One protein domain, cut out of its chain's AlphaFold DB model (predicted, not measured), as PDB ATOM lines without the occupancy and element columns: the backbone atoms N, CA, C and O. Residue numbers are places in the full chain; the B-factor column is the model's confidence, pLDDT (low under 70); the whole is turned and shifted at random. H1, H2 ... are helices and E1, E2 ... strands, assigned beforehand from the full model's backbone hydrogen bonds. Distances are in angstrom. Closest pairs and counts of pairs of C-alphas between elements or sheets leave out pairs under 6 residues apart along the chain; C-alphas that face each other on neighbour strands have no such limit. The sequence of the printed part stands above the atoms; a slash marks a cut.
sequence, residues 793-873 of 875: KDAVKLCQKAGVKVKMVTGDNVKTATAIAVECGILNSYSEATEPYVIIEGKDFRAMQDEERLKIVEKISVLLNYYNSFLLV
ATOM      1  N   LYS A 793      10.652  49.365  91.111       94.25
ATOM      2  CA  LYS A 793      10.952  50.763  90.767       94.25
ATOM      3  C   LYS A 793      10.319  51.753  91.751       94.25
ATOM      4  O   LYS A 793      10.955  52.726  92.152       94.25
ATOM      5  N   ASP A 794       9.090  51.484  92.178       95.94
ATOM      6  CA  ASP A 794       8.366  52.325  93.132       95.94
ATOM      7  C   ASP A 794       8.863  52.122  94.568       95.94
ATOM      8  O   ASP A 794       8.969  53.092  95.315       95.94
ATOM      9  N   ALA A 795       9.276  50.902  94.930       95.12
ATOM     10  CA  ALA A 795       9.934  50.609  96.202       95.12
ATOM     11  C   ALA A 795      11.298  51.315  96.324       95.12
ATOM     12  O   ALA A 795      11.558  51.972  97.330       95.12
ATOM     13  N   VAL A 796      12.141  51.273  95.284       95.94
ATOM     14  CA  VAL A 796      13.419  52.013  95.233       95.94
ATOM     15  C   VAL A 796      13.177  53.518  95.357       95.94
ATOM     16  O   VAL A 796      13.815  54.184  96.174       95.94
ATOM     17  N   LYS A 797      12.196  54.051  94.620       95.31
ATOM     18  CA  LYS A 797      11.779  55.459  94.684       95.31
ATOM     19  C   LYS A 797      11.232  55.854  96.063       95.31
ATOM     20  O   LYS A 797      11.437  56.987  96.500       95.31
ATOM     21  N   LEU A 798      10.559  54.943  96.769       95.81
ATOM     22  CA  LEU A 798      10.093  55.141  98.145       95.81
ATOM     23  C   LEU A 798      11.264  55.163  99.139       95.81
ATOM     24  O   LEU A 798      11.330  56.071  99.967       95.81
ATOM     25  N   CYS A 799      12.227  54.243  99.015       95.00
ATOM     26  CA  CYS A 799      13.464  54.258  99.800       95.00
ATOM     27  C   CYS A 799      14.244  55.567  99.601       95.00
ATOM     28  O   CYS A 799      14.592  56.226 100.581       95.00
ATOM     29  N   GLN A 800      14.435  55.999  98.351       92.44
ATOM     30  CA  GLN A 800      15.096  57.267  98.017       92.44
ATOM     31  C   GLN A 800      14.368  58.477  98.628       92.44
ATOM     32  O   GLN A 800      15.013  59.330  99.237       92.44
ATOM     33  N   LYS A 801      13.027  58.535  98.543       94.69
ATOM     34  CA  LYS A 801      12.205  59.565  99.215       94.69
ATOM     35  C   LYS A 801      12.387  59.577 100.737       94.69
ATOM     36  O   LYS A 801      12.371  60.648 101.333       94.69
ATOM     37  N   ALA A 802      12.567  58.410 101.356       94.69
ATOM     38  CA  ALA A 802      12.836  58.267 102.787       94.69
ATOM     39  C   ALA A 802      14.303  58.562 103.180       94.69
ATOM     40  O   ALA A 802      14.663  58.427 104.346       94.69
ATOM     41  N   GLY A 803      15.161  58.957 102.229       93.88
ATOM     42  CA  GLY A 803      16.588  59.218 102.461       93.88
ATOM     43  C   GLY A 803      17.467  57.962 102.506       93.88
ATOM     44  O   GLY A 803      18.645  58.055 102.848       93.88
ATOM     45  N   VAL A 804      16.923  56.795 102.151       95.19
ATOM     46  CA  VAL A 804      17.628  55.508 102.154       95.19
ATOM     47  C   VAL A 804      18.253  55.262 100.780       95.19
ATOM     48  O   VAL A 804      17.547  55.073  99.787       95.19
ATOM     49  N   LYS A 805      19.589  55.235 100.708       93.00
ATOM     50  CA  LYS A 805      20.308  54.918  99.461       93.00
ATOM     51  C   LYS A 805      20.127  53.437  99.114       93.00
ATOM     52  O   LYS A 805      20.574  52.581  99.871       93.00
ATOM     53  N   VAL A 806      19.533  53.117  97.967       94.69
ATOM     54  CA  VAL A 806      19.549  51.742  97.435       94.69
ATOM     55  C   VAL A 806      20.783  51.566  96.557       94.69
ATOM     56  O   VAL A 806      21.069  52.420  95.722       94.69
ATOM     57  N   LYS A 807      21.503  50.462  96.746       93.44
ATOM     58  CA  LYS A 807      22.671  50.070  95.954       93.44
ATOM     59  C   LYS A 807      22.468  48.671  95.398       93.44
ATOM     60  O   LYS A 807      22.024  47.786  96.129       93.44
ATOM     61  N   MET A 808      22.841  48.464  94.142       92.19
ATOM     62  CA  MET A 808      22.906  47.134  93.550       92.19
ATOM     63  C   MET A 808      24.285  46.517  93.787       92.19
ATOM     64  O   MET A 808      25.316  47.169  93.623       92.19
ATOM     65  N   VAL A 809      24.299  45.236  94.115       88.25
ATOM     66  CA  VAL A 809      25.477  44.374  94.117       88.25
ATOM     67  C   VAL A 809      25.163  43.217  93.167       88.25
ATOM     68  O   VAL A 809      24.043  42.714  93.187       88.25
ATOM     69  N   THR A 810      26.067  42.850  92.259       83.69
ATOM     70  CA  THR A 810      25.775  41.813  91.252       83.69
ATOM     71  C   THR A 810      27.031  41.154  90.680       83.69
ATOM     72  O   THR A 810      28.077  41.787  90.537       83.69
ATOM     73  N   GLY A 811      26.926  39.868  90.337       73.31
ATOM     74  CA  GLY A 811      27.931  39.134  89.557       73.31
ATOM     75  C   GLY A 811      27.824  39.356  88.041       73.31
ATOM     76  O   GLY A 811      28.584  38.761  87.283       73.31
ATOM     77  N   ASP A 812      26.872  40.178  87.588       75.44
ATOM     78  CA  ASP A 812      26.681  40.505  86.175       75.44
ATOM     79  C   ASP A 812      27.788  41.417  85.618       75.44
ATOM     80  O   ASP A 812      28.423  42.201  86.326       75.44
ATOM     81  N   ASN A 813      27.926  41.397  84.289       78.25
ATOM     82  CA  ASN A 813      28.725  42.372  83.552       78.25
ATOM     83  C   ASN A 813      28.139  43.802  83.648       78.25
ATOM     84  O   ASN A 813      26.941  43.997  83.869       78.25
ATOM     85  N   VAL A 814      28.990  44.797  83.360       85.44
ATOM     86  CA  VAL A 814      28.674  46.239  83.401       85.44
ATOM     87  C   VAL A 814      27.364  46.600  82.690       85.44
ATOM     88  O   VAL A 814      26.566  47.359  83.240       85.44
ATOM     89  N   LYS A 815      27.120  46.077  81.478       83.19
ATOM     90  CA  LYS A 815      25.953  46.458  80.662       83.19
ATOM     91  C   LYS A 815      24.654  45.982  81.307       83.19
ATOM     92  O   LYS A 815      23.755  46.791  81.523       83.19
ATOM     93  N   THR A 816      24.596  44.701  81.674       81.31
ATOM     94  CA  THR A 816      23.402  44.097  82.282       81.31
ATOM     95  C   THR A 816      23.085  44.740  83.627       81.31
ATOM     96  O   THR A 816      21.946  45.143  83.855       81.31
ATOM     97  N   ALA A 817      24.097  44.950  84.470       86.31
ATOM     98  CA  ALA A 817      23.934  45.656  85.736       86.31
ATOM     99  C   ALA A 817      23.420  47.097  85.544       86.31
ATOM    100  O   ALA A 817      22.502  47.520  86.244       86.31
ATOM    101  N   THR A 818      23.951  47.831  84.558       89.62
ATOM    102  CA  THR A 818      23.501  49.196  84.233       89.62
ATOM    103  C   THR A 818      22.040  49.220  83.783       89.62
ATOM    104  O   THR A 818      21.258  50.029  84.281       89.62
ATOM    105  N   ALA A 819      21.653  48.323  82.871       87.31
ATOM    106  CA  ALA A 819      20.292  48.251  82.346       87.31
ATOM    107  C   ALA A 819      19.264  47.978  83.459       87.31
ATOM    108  O   ALA A 819      18.279  48.709  83.577       87.31
ATOM    109  N   ILE A 820      19.533  46.995  84.329       88.88
ATOM    110  CA  ILE A 820      18.673  46.690  85.483       88.88
ATOM    111  C   ILE A 820      18.679  47.853  86.494       88.88
ATOM    112  O   ILE A 820      17.633  48.192  87.040       88.88
ATOM    113  N   ALA A 821      19.810  48.535  86.717       92.56
ATOM    114  CA  ALA A 821      19.881  49.653  87.663       92.56
ATOM    115  C   ALA A 821      19.054  50.873  87.211       92.56
ATOM    116  O   ALA A 821      18.387  51.495  88.040       92.56
ATOM    117  N   VAL A 822      19.037  51.186  85.910       91.69
ATOM    118  CA  VAL A 822      18.180  52.238  85.324       91.69
ATOM    119  C   VAL A 822      16.700  51.817  85.320       91.69
ATOM    120  O   VAL A 822      15.804  52.615  85.613       91.69
ATOM    121  N   GLU A 823      16.410  50.544  85.047       89.69
ATOM    122  CA  GLU A 823      15.050  49.995  85.081       89.69
ATOM    123  C   GLU A 823      14.446  50.057  86.494       89.69
ATOM    124  O   GLU A 823      13.359  50.619  86.664       89.69
ATOM    125  N   CYS A 824      15.192  49.605  87.510       92.75
ATOM    126  CA  CYS A 824      14.856  49.716  88.933       92.75
ATOM    127  C   CYS A 824      14.838  51.160  89.465       92.75
ATOM    128  O   CYS A 824      14.369  51.373  90.578       92.75
ATOM    129  N   GLY A 825      15.353  52.150  88.726       93.12
ATOM    130  CA  GLY A 825      15.482  53.529  89.214       93.12
ATOM    131  C   GLY A 825      16.551  53.720  90.300       93.12
ATOM    132  O   GLY A 825      16.504  54.706  91.030       93.12
ATOM    133  N   ILE A 826      17.504  52.787  90.420       95.12
ATOM    134  CA  ILE A 826      18.715  52.941  91.247       95.12
ATOM    135  C   ILE A 826      19.656  53.966  90.597       95.12
ATOM    136  O   ILE A 826      20.294  54.743  91.301       95.12
ATOM    137  N   LEU A 827      19.686  53.996  89.261       93.88
ATOM    138  CA  LEU A 827      20.241  55.080  88.452       93.88
ATOM    139  C   LEU A 827      19.096  55.796  87.725       93.88
ATOM    140  O   LEU A 827      18.130  55.164  87.295       93.88
ATOM    141  N   ASN A 828      19.210  57.108  87.548       89.38
ATOM    142  CA  ASN A 828      18.212  57.929  86.861       89.38
ATOM    143  C   ASN A 828      18.344  57.827  85.334       89.38
ATOM    144  O   ASN A 828      17.373  58.041  84.609       89.38
ATOM    145  N   SER A 829      19.548  57.535  84.832       90.31
ATOM    146  CA  SER A 829      19.853  57.505  83.397       90.31
ATOM    147  C   SER A 829      21.098  56.676  83.070       90.31
ATOM    148  O   SER A 829      21.944  56.423  83.926       90.31
ATOM    149  N   TYR A 830      21.263  56.335  81.790       86.69
ATOM    150  CA  TYR A 830      22.498  55.735  81.272       86.69
ATOM    151  C   TYR A 830      23.703  56.694  81.265       86.69
ATOM    152  O   TYR A 830      24.829  56.221  81.154       86.69
ATOM    153  N   SER A 831      23.516  58.016  81.401       86.06
ATOM    154  CA  SER A 831      24.648  58.949  81.535       86.06
ATOM    155  C   SER A 831      25.232  58.942  82.948       86.06
ATOM    156  O   SER A 831      26.449  58.967  83.091       86.06
ATOM    157  N   GLU A 832      24.397  58.810  83.983       87.38
ATOM    158  CA  GLU A 832      24.844  58.663  85.382       87.38
ATOM    159  C   GLU A 832      25.739  57.423  85.567       87.38
ATOM    160  O   GLU A 832      26.732  57.460  86.287       87.38
ATOM    161  N   ALA A 833      25.467  56.346  84.820       83.94
ATOM    162  CA  ALA A 833      26.304  55.145  84.768       83.94
ATOM    163  C   ALA A 833      27.736  55.380  84.235       83.94
ATOM    164  O   ALA A 833      28.601  54.528  84.428       83.94
ATOM    165  N   THR A 834      27.989  56.508  83.559       85.44
ATOM    166  CA  THR A 834      29.326  56.893  83.066       85.44
ATOM    167  C   THR A 834      30.093  57.799  84.033       85.44
ATOM    168  O   THR A 834      31.261  58.104  83.785       85.44
ATOM    169  N   GLU A 835      29.481  58.219  85.146       89.06
ATOM    170  CA  GLU A 835      30.164  59.024  86.157       89.06
ATOM    171  C   GLU A 835      31.161  58.187  86.984       89.06
ATOM    172  O   GLU A 835      30.886  57.037  87.353       89.06
ATOM    173  N   PRO A 836      32.341  58.745  87.315       85.56
ATOM    174  CA  PRO A 836      33.401  57.993  87.972       85.56
ATOM    175  C   PRO A 836      32.980  57.523  89.372       85.56
ATOM    176  O   PRO A 836      32.563  58.318  90.219       85.56
ATOM    177  N   TYR A 837      33.179  56.225  89.618       86.56
ATOM    178  CA  TYR A 837      32.859  55.501  90.856       86.56
ATOM    179  C   TYR A 837      31.362  55.306  91.168       86.56
ATOM    180  O   TYR A 837      31.050  54.804  92.247       86.56
ATOM    181  N   VAL A 838      30.438  55.639  90.254       92.31
ATOM    182  CA  VAL A 838      29.012  55.264  90.390       92.31
ATOM    183  C   VAL A 838      28.821  53.760  90.174       92.31
ATOM    184  O   VAL A 838      28.103  53.102  90.934       92.31
ATOM    185  N   ILE A 839      29.525  53.213  89.181       92.56
ATOM    186  CA  ILE A 839      29.683  51.778  88.934       92.56
ATOM    187  C   ILE A 839      31.163  51.421  89.132       92.56
ATOM    188  O   ILE A 839      32.042  52.160  88.685       92.56
ATOM    189  N   ILE A 840      31.451  50.311  89.817       90.75
ATOM    190  CA  ILE A 840      32.823  49.833  90.054       90.75
ATOM    191  C   ILE A 840      32.881  48.300  90.122       90.75
ATOM    192  O   ILE A 840      31.944  47.654  90.593       90.75
ATOM    193  N   GLU A 841      33.990  47.702  89.681       86.88
ATOM    194  CA  GLU A 841      34.255  46.276  89.897       86.88
ATOM    195  C   GLU A 841      34.823  46.016  91.299       86.88
ATOM    196  O   GLU A 841      35.712  46.723  91.779       86.88
ATOM    197  N   GLY A 842      34.358  44.952  91.959       81.88
ATOM    198  CA  GLY A 842      34.787  44.599  93.315       81.88
ATOM    199  C   GLY A 842      36.279  44.284  93.443       81.88
ATOM    200  O   GLY A 842      36.863  44.503  94.504       81.88
ATOM    201  N   LYS A 843      36.923  43.855  92.351       82.19
ATOM    202  CA  LYS A 843      38.382  43.715  92.257       82.19
ATOM    203  C   LYS A 843      39.094  45.058  92.460       82.19
ATOM    204  O   LYS A 843      40.026  45.134  93.258       82.19
ATOM    205  N   ASP A 844      38.639  46.101  91.772       87.50
ATOM    206  CA  ASP A 844      39.270  47.422  91.794       87.50
ATOM    207  C   ASP A 844      38.949  48.152  93.103       87.50
ATOM    208  O   ASP A 844      39.848  48.704  93.737       87.50
ATOM    209  N   PHE A 845      37.707  48.034  93.591       86.19
ATOM    210  CA  PHE A 845      37.328  48.494  94.931       86.19
ATOM    211  C   PHE A 845      38.217  47.874  96.024       86.19
ATOM    212  O   PHE A 845      38.661  48.569  96.938       86.19
ATOM    213  N   ARG A 846      38.546  46.578  95.920       80.81
ATOM    214  CA  ARG A 846      39.459  45.904  96.858       80.81
ATOM    215  C   ARG A 846      40.914  46.367  96.716       80.81
ATOM    216  O   ARG A 846      41.613  46.417  97.725       80.81
ATOM    217  N   ALA A 847      41.368  46.702  95.506       86.19
ATOM    218  CA  ALA A 847      42.739  47.155  95.244       86.19
ATOM    219  C   ALA A 847      43.049  48.553  95.820       86.19
ATOM    220  O   ALA A 847      44.205  48.842  96.134       86.19
ATOM    221  N   MET A 848      42.028  49.398  95.984       87.44
ATOM    222  CA  MET A 848      42.126  50.728  96.601       87.44
ATOM    223  C   MET A 848      42.487  50.668  98.091       87.44
ATOM    224  O   MET A 848      42.241  49.669  98.769       87.44
ATOM    225  N   GLN A 849      43.032  51.766  98.620       89.56
ATOM    226  CA  GLN A 849      43.344  51.911 100.051       89.56
ATOM    227  C   GLN A 849      42.084  52.199 100.884       89.56
ATOM    228  O   GLN A 849      41.115  52.769 100.385       89.56
ATOM    229  N   ASP A 850      42.093  51.878 102.180       86.88
ATOM    230  CA  ASP A 850      40.918  52.057 103.057       86.88
ATOM    231  C   ASP A 850      40.431  53.523 103.104       86.88
ATOM    232  O   ASP A 850      39.232  53.793 103.023       86.88
ATOM    233  N   GLU A 851      41.356  54.492 103.138       88.75
ATOM    234  CA  GLU A 851      41.043  55.930 103.071       88.75
ATOM    235  C   GLU A 851      40.452  56.388 101.728       88.75
ATOM    236  O   GLU A 851      39.920  57.495 101.632       88.75
ATOM    237  N   GLU A 852      40.622  55.604 100.670       88.38
ATOM    238  CA  GLU A 852      40.088  55.866  99.334       88.38
ATOM    239  C   GLU A 852      38.707  55.224  99.196       88.38
ATOM    240  O   GLU A 852      37.753  55.927  98.854       88.38
ATOM    241  N   ARG A 853      38.559  53.953  99.611       88.38
ATOM    242  CA  ARG A 853      37.255  53.271  99.705       88.38
ATOM    243  C   ARG A 853      36.249  54.098 100.505       88.38
ATOM    244  O   ARG A 853      35.145  54.328 100.021       88.38
ATOM    245  N   LEU A 854      36.643  54.637 101.663       87.75
ATOM    246  CA  LEU A 854      35.790  55.503 102.492       87.75
ATOM    247  C   LEU A 854      35.343  56.808 101.804       87.75
ATOM    248  O   LEU A 854      34.313  57.359 102.179       87.75
ATOM    249  N   LYS A 855      36.077  57.310 100.799       87.81
ATOM    250  CA  LYS A 855      35.704  58.519 100.035       87.81
ATOM    251  C   LYS A 855      34.785  58.206  98.854       87.81
ATOM    252  O   LYS A 855      33.971  59.049  98.485       87.81
ATOM    253  N   ILE A 856      34.910  57.021  98.251       90.00
ATOM    254  CA  ILE A 856      34.080  56.617  97.104       90.00
ATOM    255  C   ILE A 856      32.827  55.831  97.500       90.00
ATOM    256  O   ILE A 856      31.854  55.852  96.753       90.00
ATOM    257  N   VAL A 857      32.791  55.185  98.673       89.19
ATOM    258  CA  VAL A 857      31.666  54.322  99.080       89.19
ATOM    259  C   VAL A 857      30.328  55.064  99.137       89.19
ATOM    260  O   VAL A 857      29.290  54.460  98.883       89.19
ATOM    261  N   GLU A 858      30.312  56.376  99.383       86.31
ATOM    262  CA  GLU A 858      29.076  57.166  99.327       86.31
ATOM    263  C   GLU A 858      28.519  57.380  97.909       86.31
ATOM    264  O   GLU A 858      27.333  57.708  97.792       86.31
ATOM    265  N   LYS A 859      29.351  57.200  96.871       90.06
ATOM    266  CA  LYS A 859      29.028  57.373  95.444       90.06
ATOM    267  C   LYS A 859      28.673  56.074  94.720       90.06
ATOM    268  O   LYS A 859      27.965  56.133  93.724       90.06
ATOM    269  N   ILE A 860      29.166  54.927  95.198       92.38
ATOM    270  CA  ILE A 860      28.903  53.623  94.569       92.38
ATOM    271  C   ILE A 860      27.405  53.310  94.651       92.38
ATOM    272  O   ILE A 860      26.891  53.053  95.744       92.38
ATOM    273  N   SER A 861      26.748  53.271  93.493       93.75
ATOM    274  CA  SER A 861      25.365  52.811  93.310       93.75
ATOM    275  C   SER A 861      25.303  51.370  92.795       93.75
ATOM    276  O   SER A 861      24.326  50.673  93.068       93.75
ATOM    277  N   VAL A 862      26.340  50.901  92.085       92.94
ATOM    278  CA  VAL A 862      26.438  49.529  91.556       92.94
ATOM    279  C   VAL A 862      27.835  48.940  91.800       92.94
ATOM    280  O   VAL A 862      28.838  49.509  91.368       92.94
ATOM    281  N   LEU A 863      27.903  47.775  92.453       89.25
ATOM    282  CA  LEU A 863      29.125  46.980  92.630       89.25
ATOM    283  C   LEU A 863      29.053  45.691  91.791       89.25
ATOM    284  O   LEU A 863      28.126  44.898  91.956       89.25
ATOM    285  N   LEU A 864      30.039  45.486  90.916       84.75
ATOM    286  CA  LEU A 864      30.108  44.373  89.955       84.75
ATOM    287  C   LEU A 864      31.115  43.292  90.367       84.75
ATOM    288  O   LEU A 864      32.029  43.565  91.150       84.75
ATOM    289  N   ASN A 865      31.019  42.105  89.756       69.31
ATOM    290  CA  ASN A 865      32.017  41.026  89.840       69.31
ATOM    291  C   ASN A 865      32.441  40.704  91.290       69.31
ATOM    292  O   ASN A 865      33.628  40.542  91.596       69.31
ATOM    293  N   TYR A 866      31.471  40.679  92.209       64.12
ATOM    294  CA  TYR A 866      31.736  40.493  93.633       64.12
ATOM    295  C   TYR A 866      31.817  39.014  94.028       64.12
ATOM    296  O   TYR A 866      31.041  38.180  93.574       64.12
ATOM    297  N   TYR A 867      32.741  38.714  94.940       57.56
ATOM    298  CA  TYR A 867      32.727  37.496  95.749       57.56
ATOM    299  C   TYR A 867      32.150  37.844  97.133       57.56
ATOM    300  O   TYR A 867      32.200  39.010  97.539       57.56
ATOM    301  N   ASN A 868      31.676  36.858  97.909       50.97
ATOM    302  CA  ASN A 868      31.151  37.084  99.273       50.97
ATOM    303  C   ASN A 868      32.122  37.893 100.164       50.97
ATOM    304  O   ASN A 868      31.704  38.750 100.942       50.97
ATOM    305  N   SER A 869      33.433  37.700  99.981       53.12
ATOM    306  CA  SER A 869      34.497  38.434 100.681       53.12
ATOM    307  C   SER A 869      34.635  39.918 100.301       53.12
ATOM    308  O   SER A 869      35.331  40.645 101.003       53.12
ATOM    309  N   PHE A 870      34.008  40.388  99.215       58.12
ATOM    310  CA  PHE A 870      34.038  41.797  98.792       58.12
ATOM    311  C   PHE A 870      32.815  42.562  99.312       58.12
ATOM    312  O   PHE A 870      32.940  43.722  99.698       58.12
ATOM    313  N   LEU A 871      31.649  41.908  99.392       61.94
ATOM    314  CA  LEU A 871      30.458  42.476 100.035       61.94
ATOM    315  C   LEU A 871      30.736  42.788 101.517       61.94
ATOM    316  O   LEU A 871      30.393  43.861 101.998       61.94
ATOM    317  N   LEU A 872      31.480  41.906 102.191       64.75
ATOM    318  CA  LEU A 872      31.983  42.065 103.565       64.75
ATOM    319  C   LEU A 872      33.085  43.143 103.736       64.75
ATOM    320  O   LEU A 872      33.628  43.294 104.827       64.75
ATOM    321  N   VAL A 873      33.442  43.864 102.665       69.06
ATOM    322  CA  VAL A 873      34.337  45.044 102.667       69.06
ATOM    323  C   VAL A 873      33.588  46.318 102.221       69.06
ATOM    324  O   VAL A 873      34.100  47.426 102.374       69.06
TER     325      VAL A 873
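AT A GLANCE: This is residues 793 to 873 of the 875 residues of a protein of Arachis hypogaea (UniProt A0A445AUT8). A small parallel sheet of three strands forms the core, with H2 over one face of it; H1 packs by the edge strand E1 toward one end of the long axis, and H3 and H4 lie toward the other end. A long loop, residues 824 to 838, leads from H2 back to the sheet, and H5 grazes the sheet at the close of the printed part. The printed part has 81 residues with five named helices and three named strands, in the order H1 E1 H2 E2 H3 H4 E3 H5; the sheet's order is E1 E3 E2, and the class is mixed, helices and strands. The whole is compact, with a radius of gyration of the C-alphas of 12.5 A and spans of 34 by 26 by 24 A.

IN THESE COORDINATES: H1, residues 793 to 801, begins with C-alpha 793 at (10.952, 50.763, 90.767) and is 12.3 A long. E1, residues 805 to 810, is 16.4 A long. H2, residues 814 to 823, is 14.2 A long. E2 is residues 839 to 841, with C-alpha 839 at (29.683, 51.778, 88.934). H3 is residues 842 to 847, H4 is residues 850 to 856 and is 10.1 A long, and E3 is residues 862 to 864. H5, residues 868 to 873, ends with C-alpha 873 at (34.337, 45.044, 102.667).

HOW THE PARTS SIT: E3 is the inner strand. E1 and E3 are parallel at 16 degrees, with N 863 and O 808 2.9 A apart, within hydrogen-bond range. E3 and E2 are parallel at 22 degrees, with N 864 and O 840 2.9 A apart, also within range. H2 lies over E1 and E3 at a height over the sheet of 9.7 A and runs along the strands, but only just, at 28 degrees to E3 on the local plane; the closest C-alphas of H2 and E3 are those of Val 814 and Leu 864, 7.0 A apart. E1, H2 and E2 form a split strand-helix-strand unit, with E3 between the two parallel strands, and E2, H3 H4 and E3 form a strand-helix-strand unit of neighbour strands; both crossovers are right-handed. H1 is on the sheet, and the C-alphas of Val 796 and Val 806, the closest of H1 and E1, are 6.5 A apart. H1 and H2 make two layers with the sheet, helices on one face of it. H3 only grazes the sheet and only just touches H5, with 3 pairs of C-alphas within 8 A, the closest those of Gly 842 and Phe 870, 6.2 A apart. H4 is not on the sheet and is close to but not clearly touching H3, the closest C-alphas being those of Phe 845 and Arg 853, 6.8 A apart. In H1, H2 and H3 every O i to N i+4 pair is within hydrogen-bond range; in H4 it is 2 of 3 and in H5 1 of 2.

THE WHOLE: The two C-alphas farthest apart are those of Asp 794 and Gln 849, 35.7 A. The printed part has no cut. The link from H2 to E2 is long, with 15 residues; the others are tight. The mean pLDDT of the printed part is 85.9, and residues 865 to 873 are under 70.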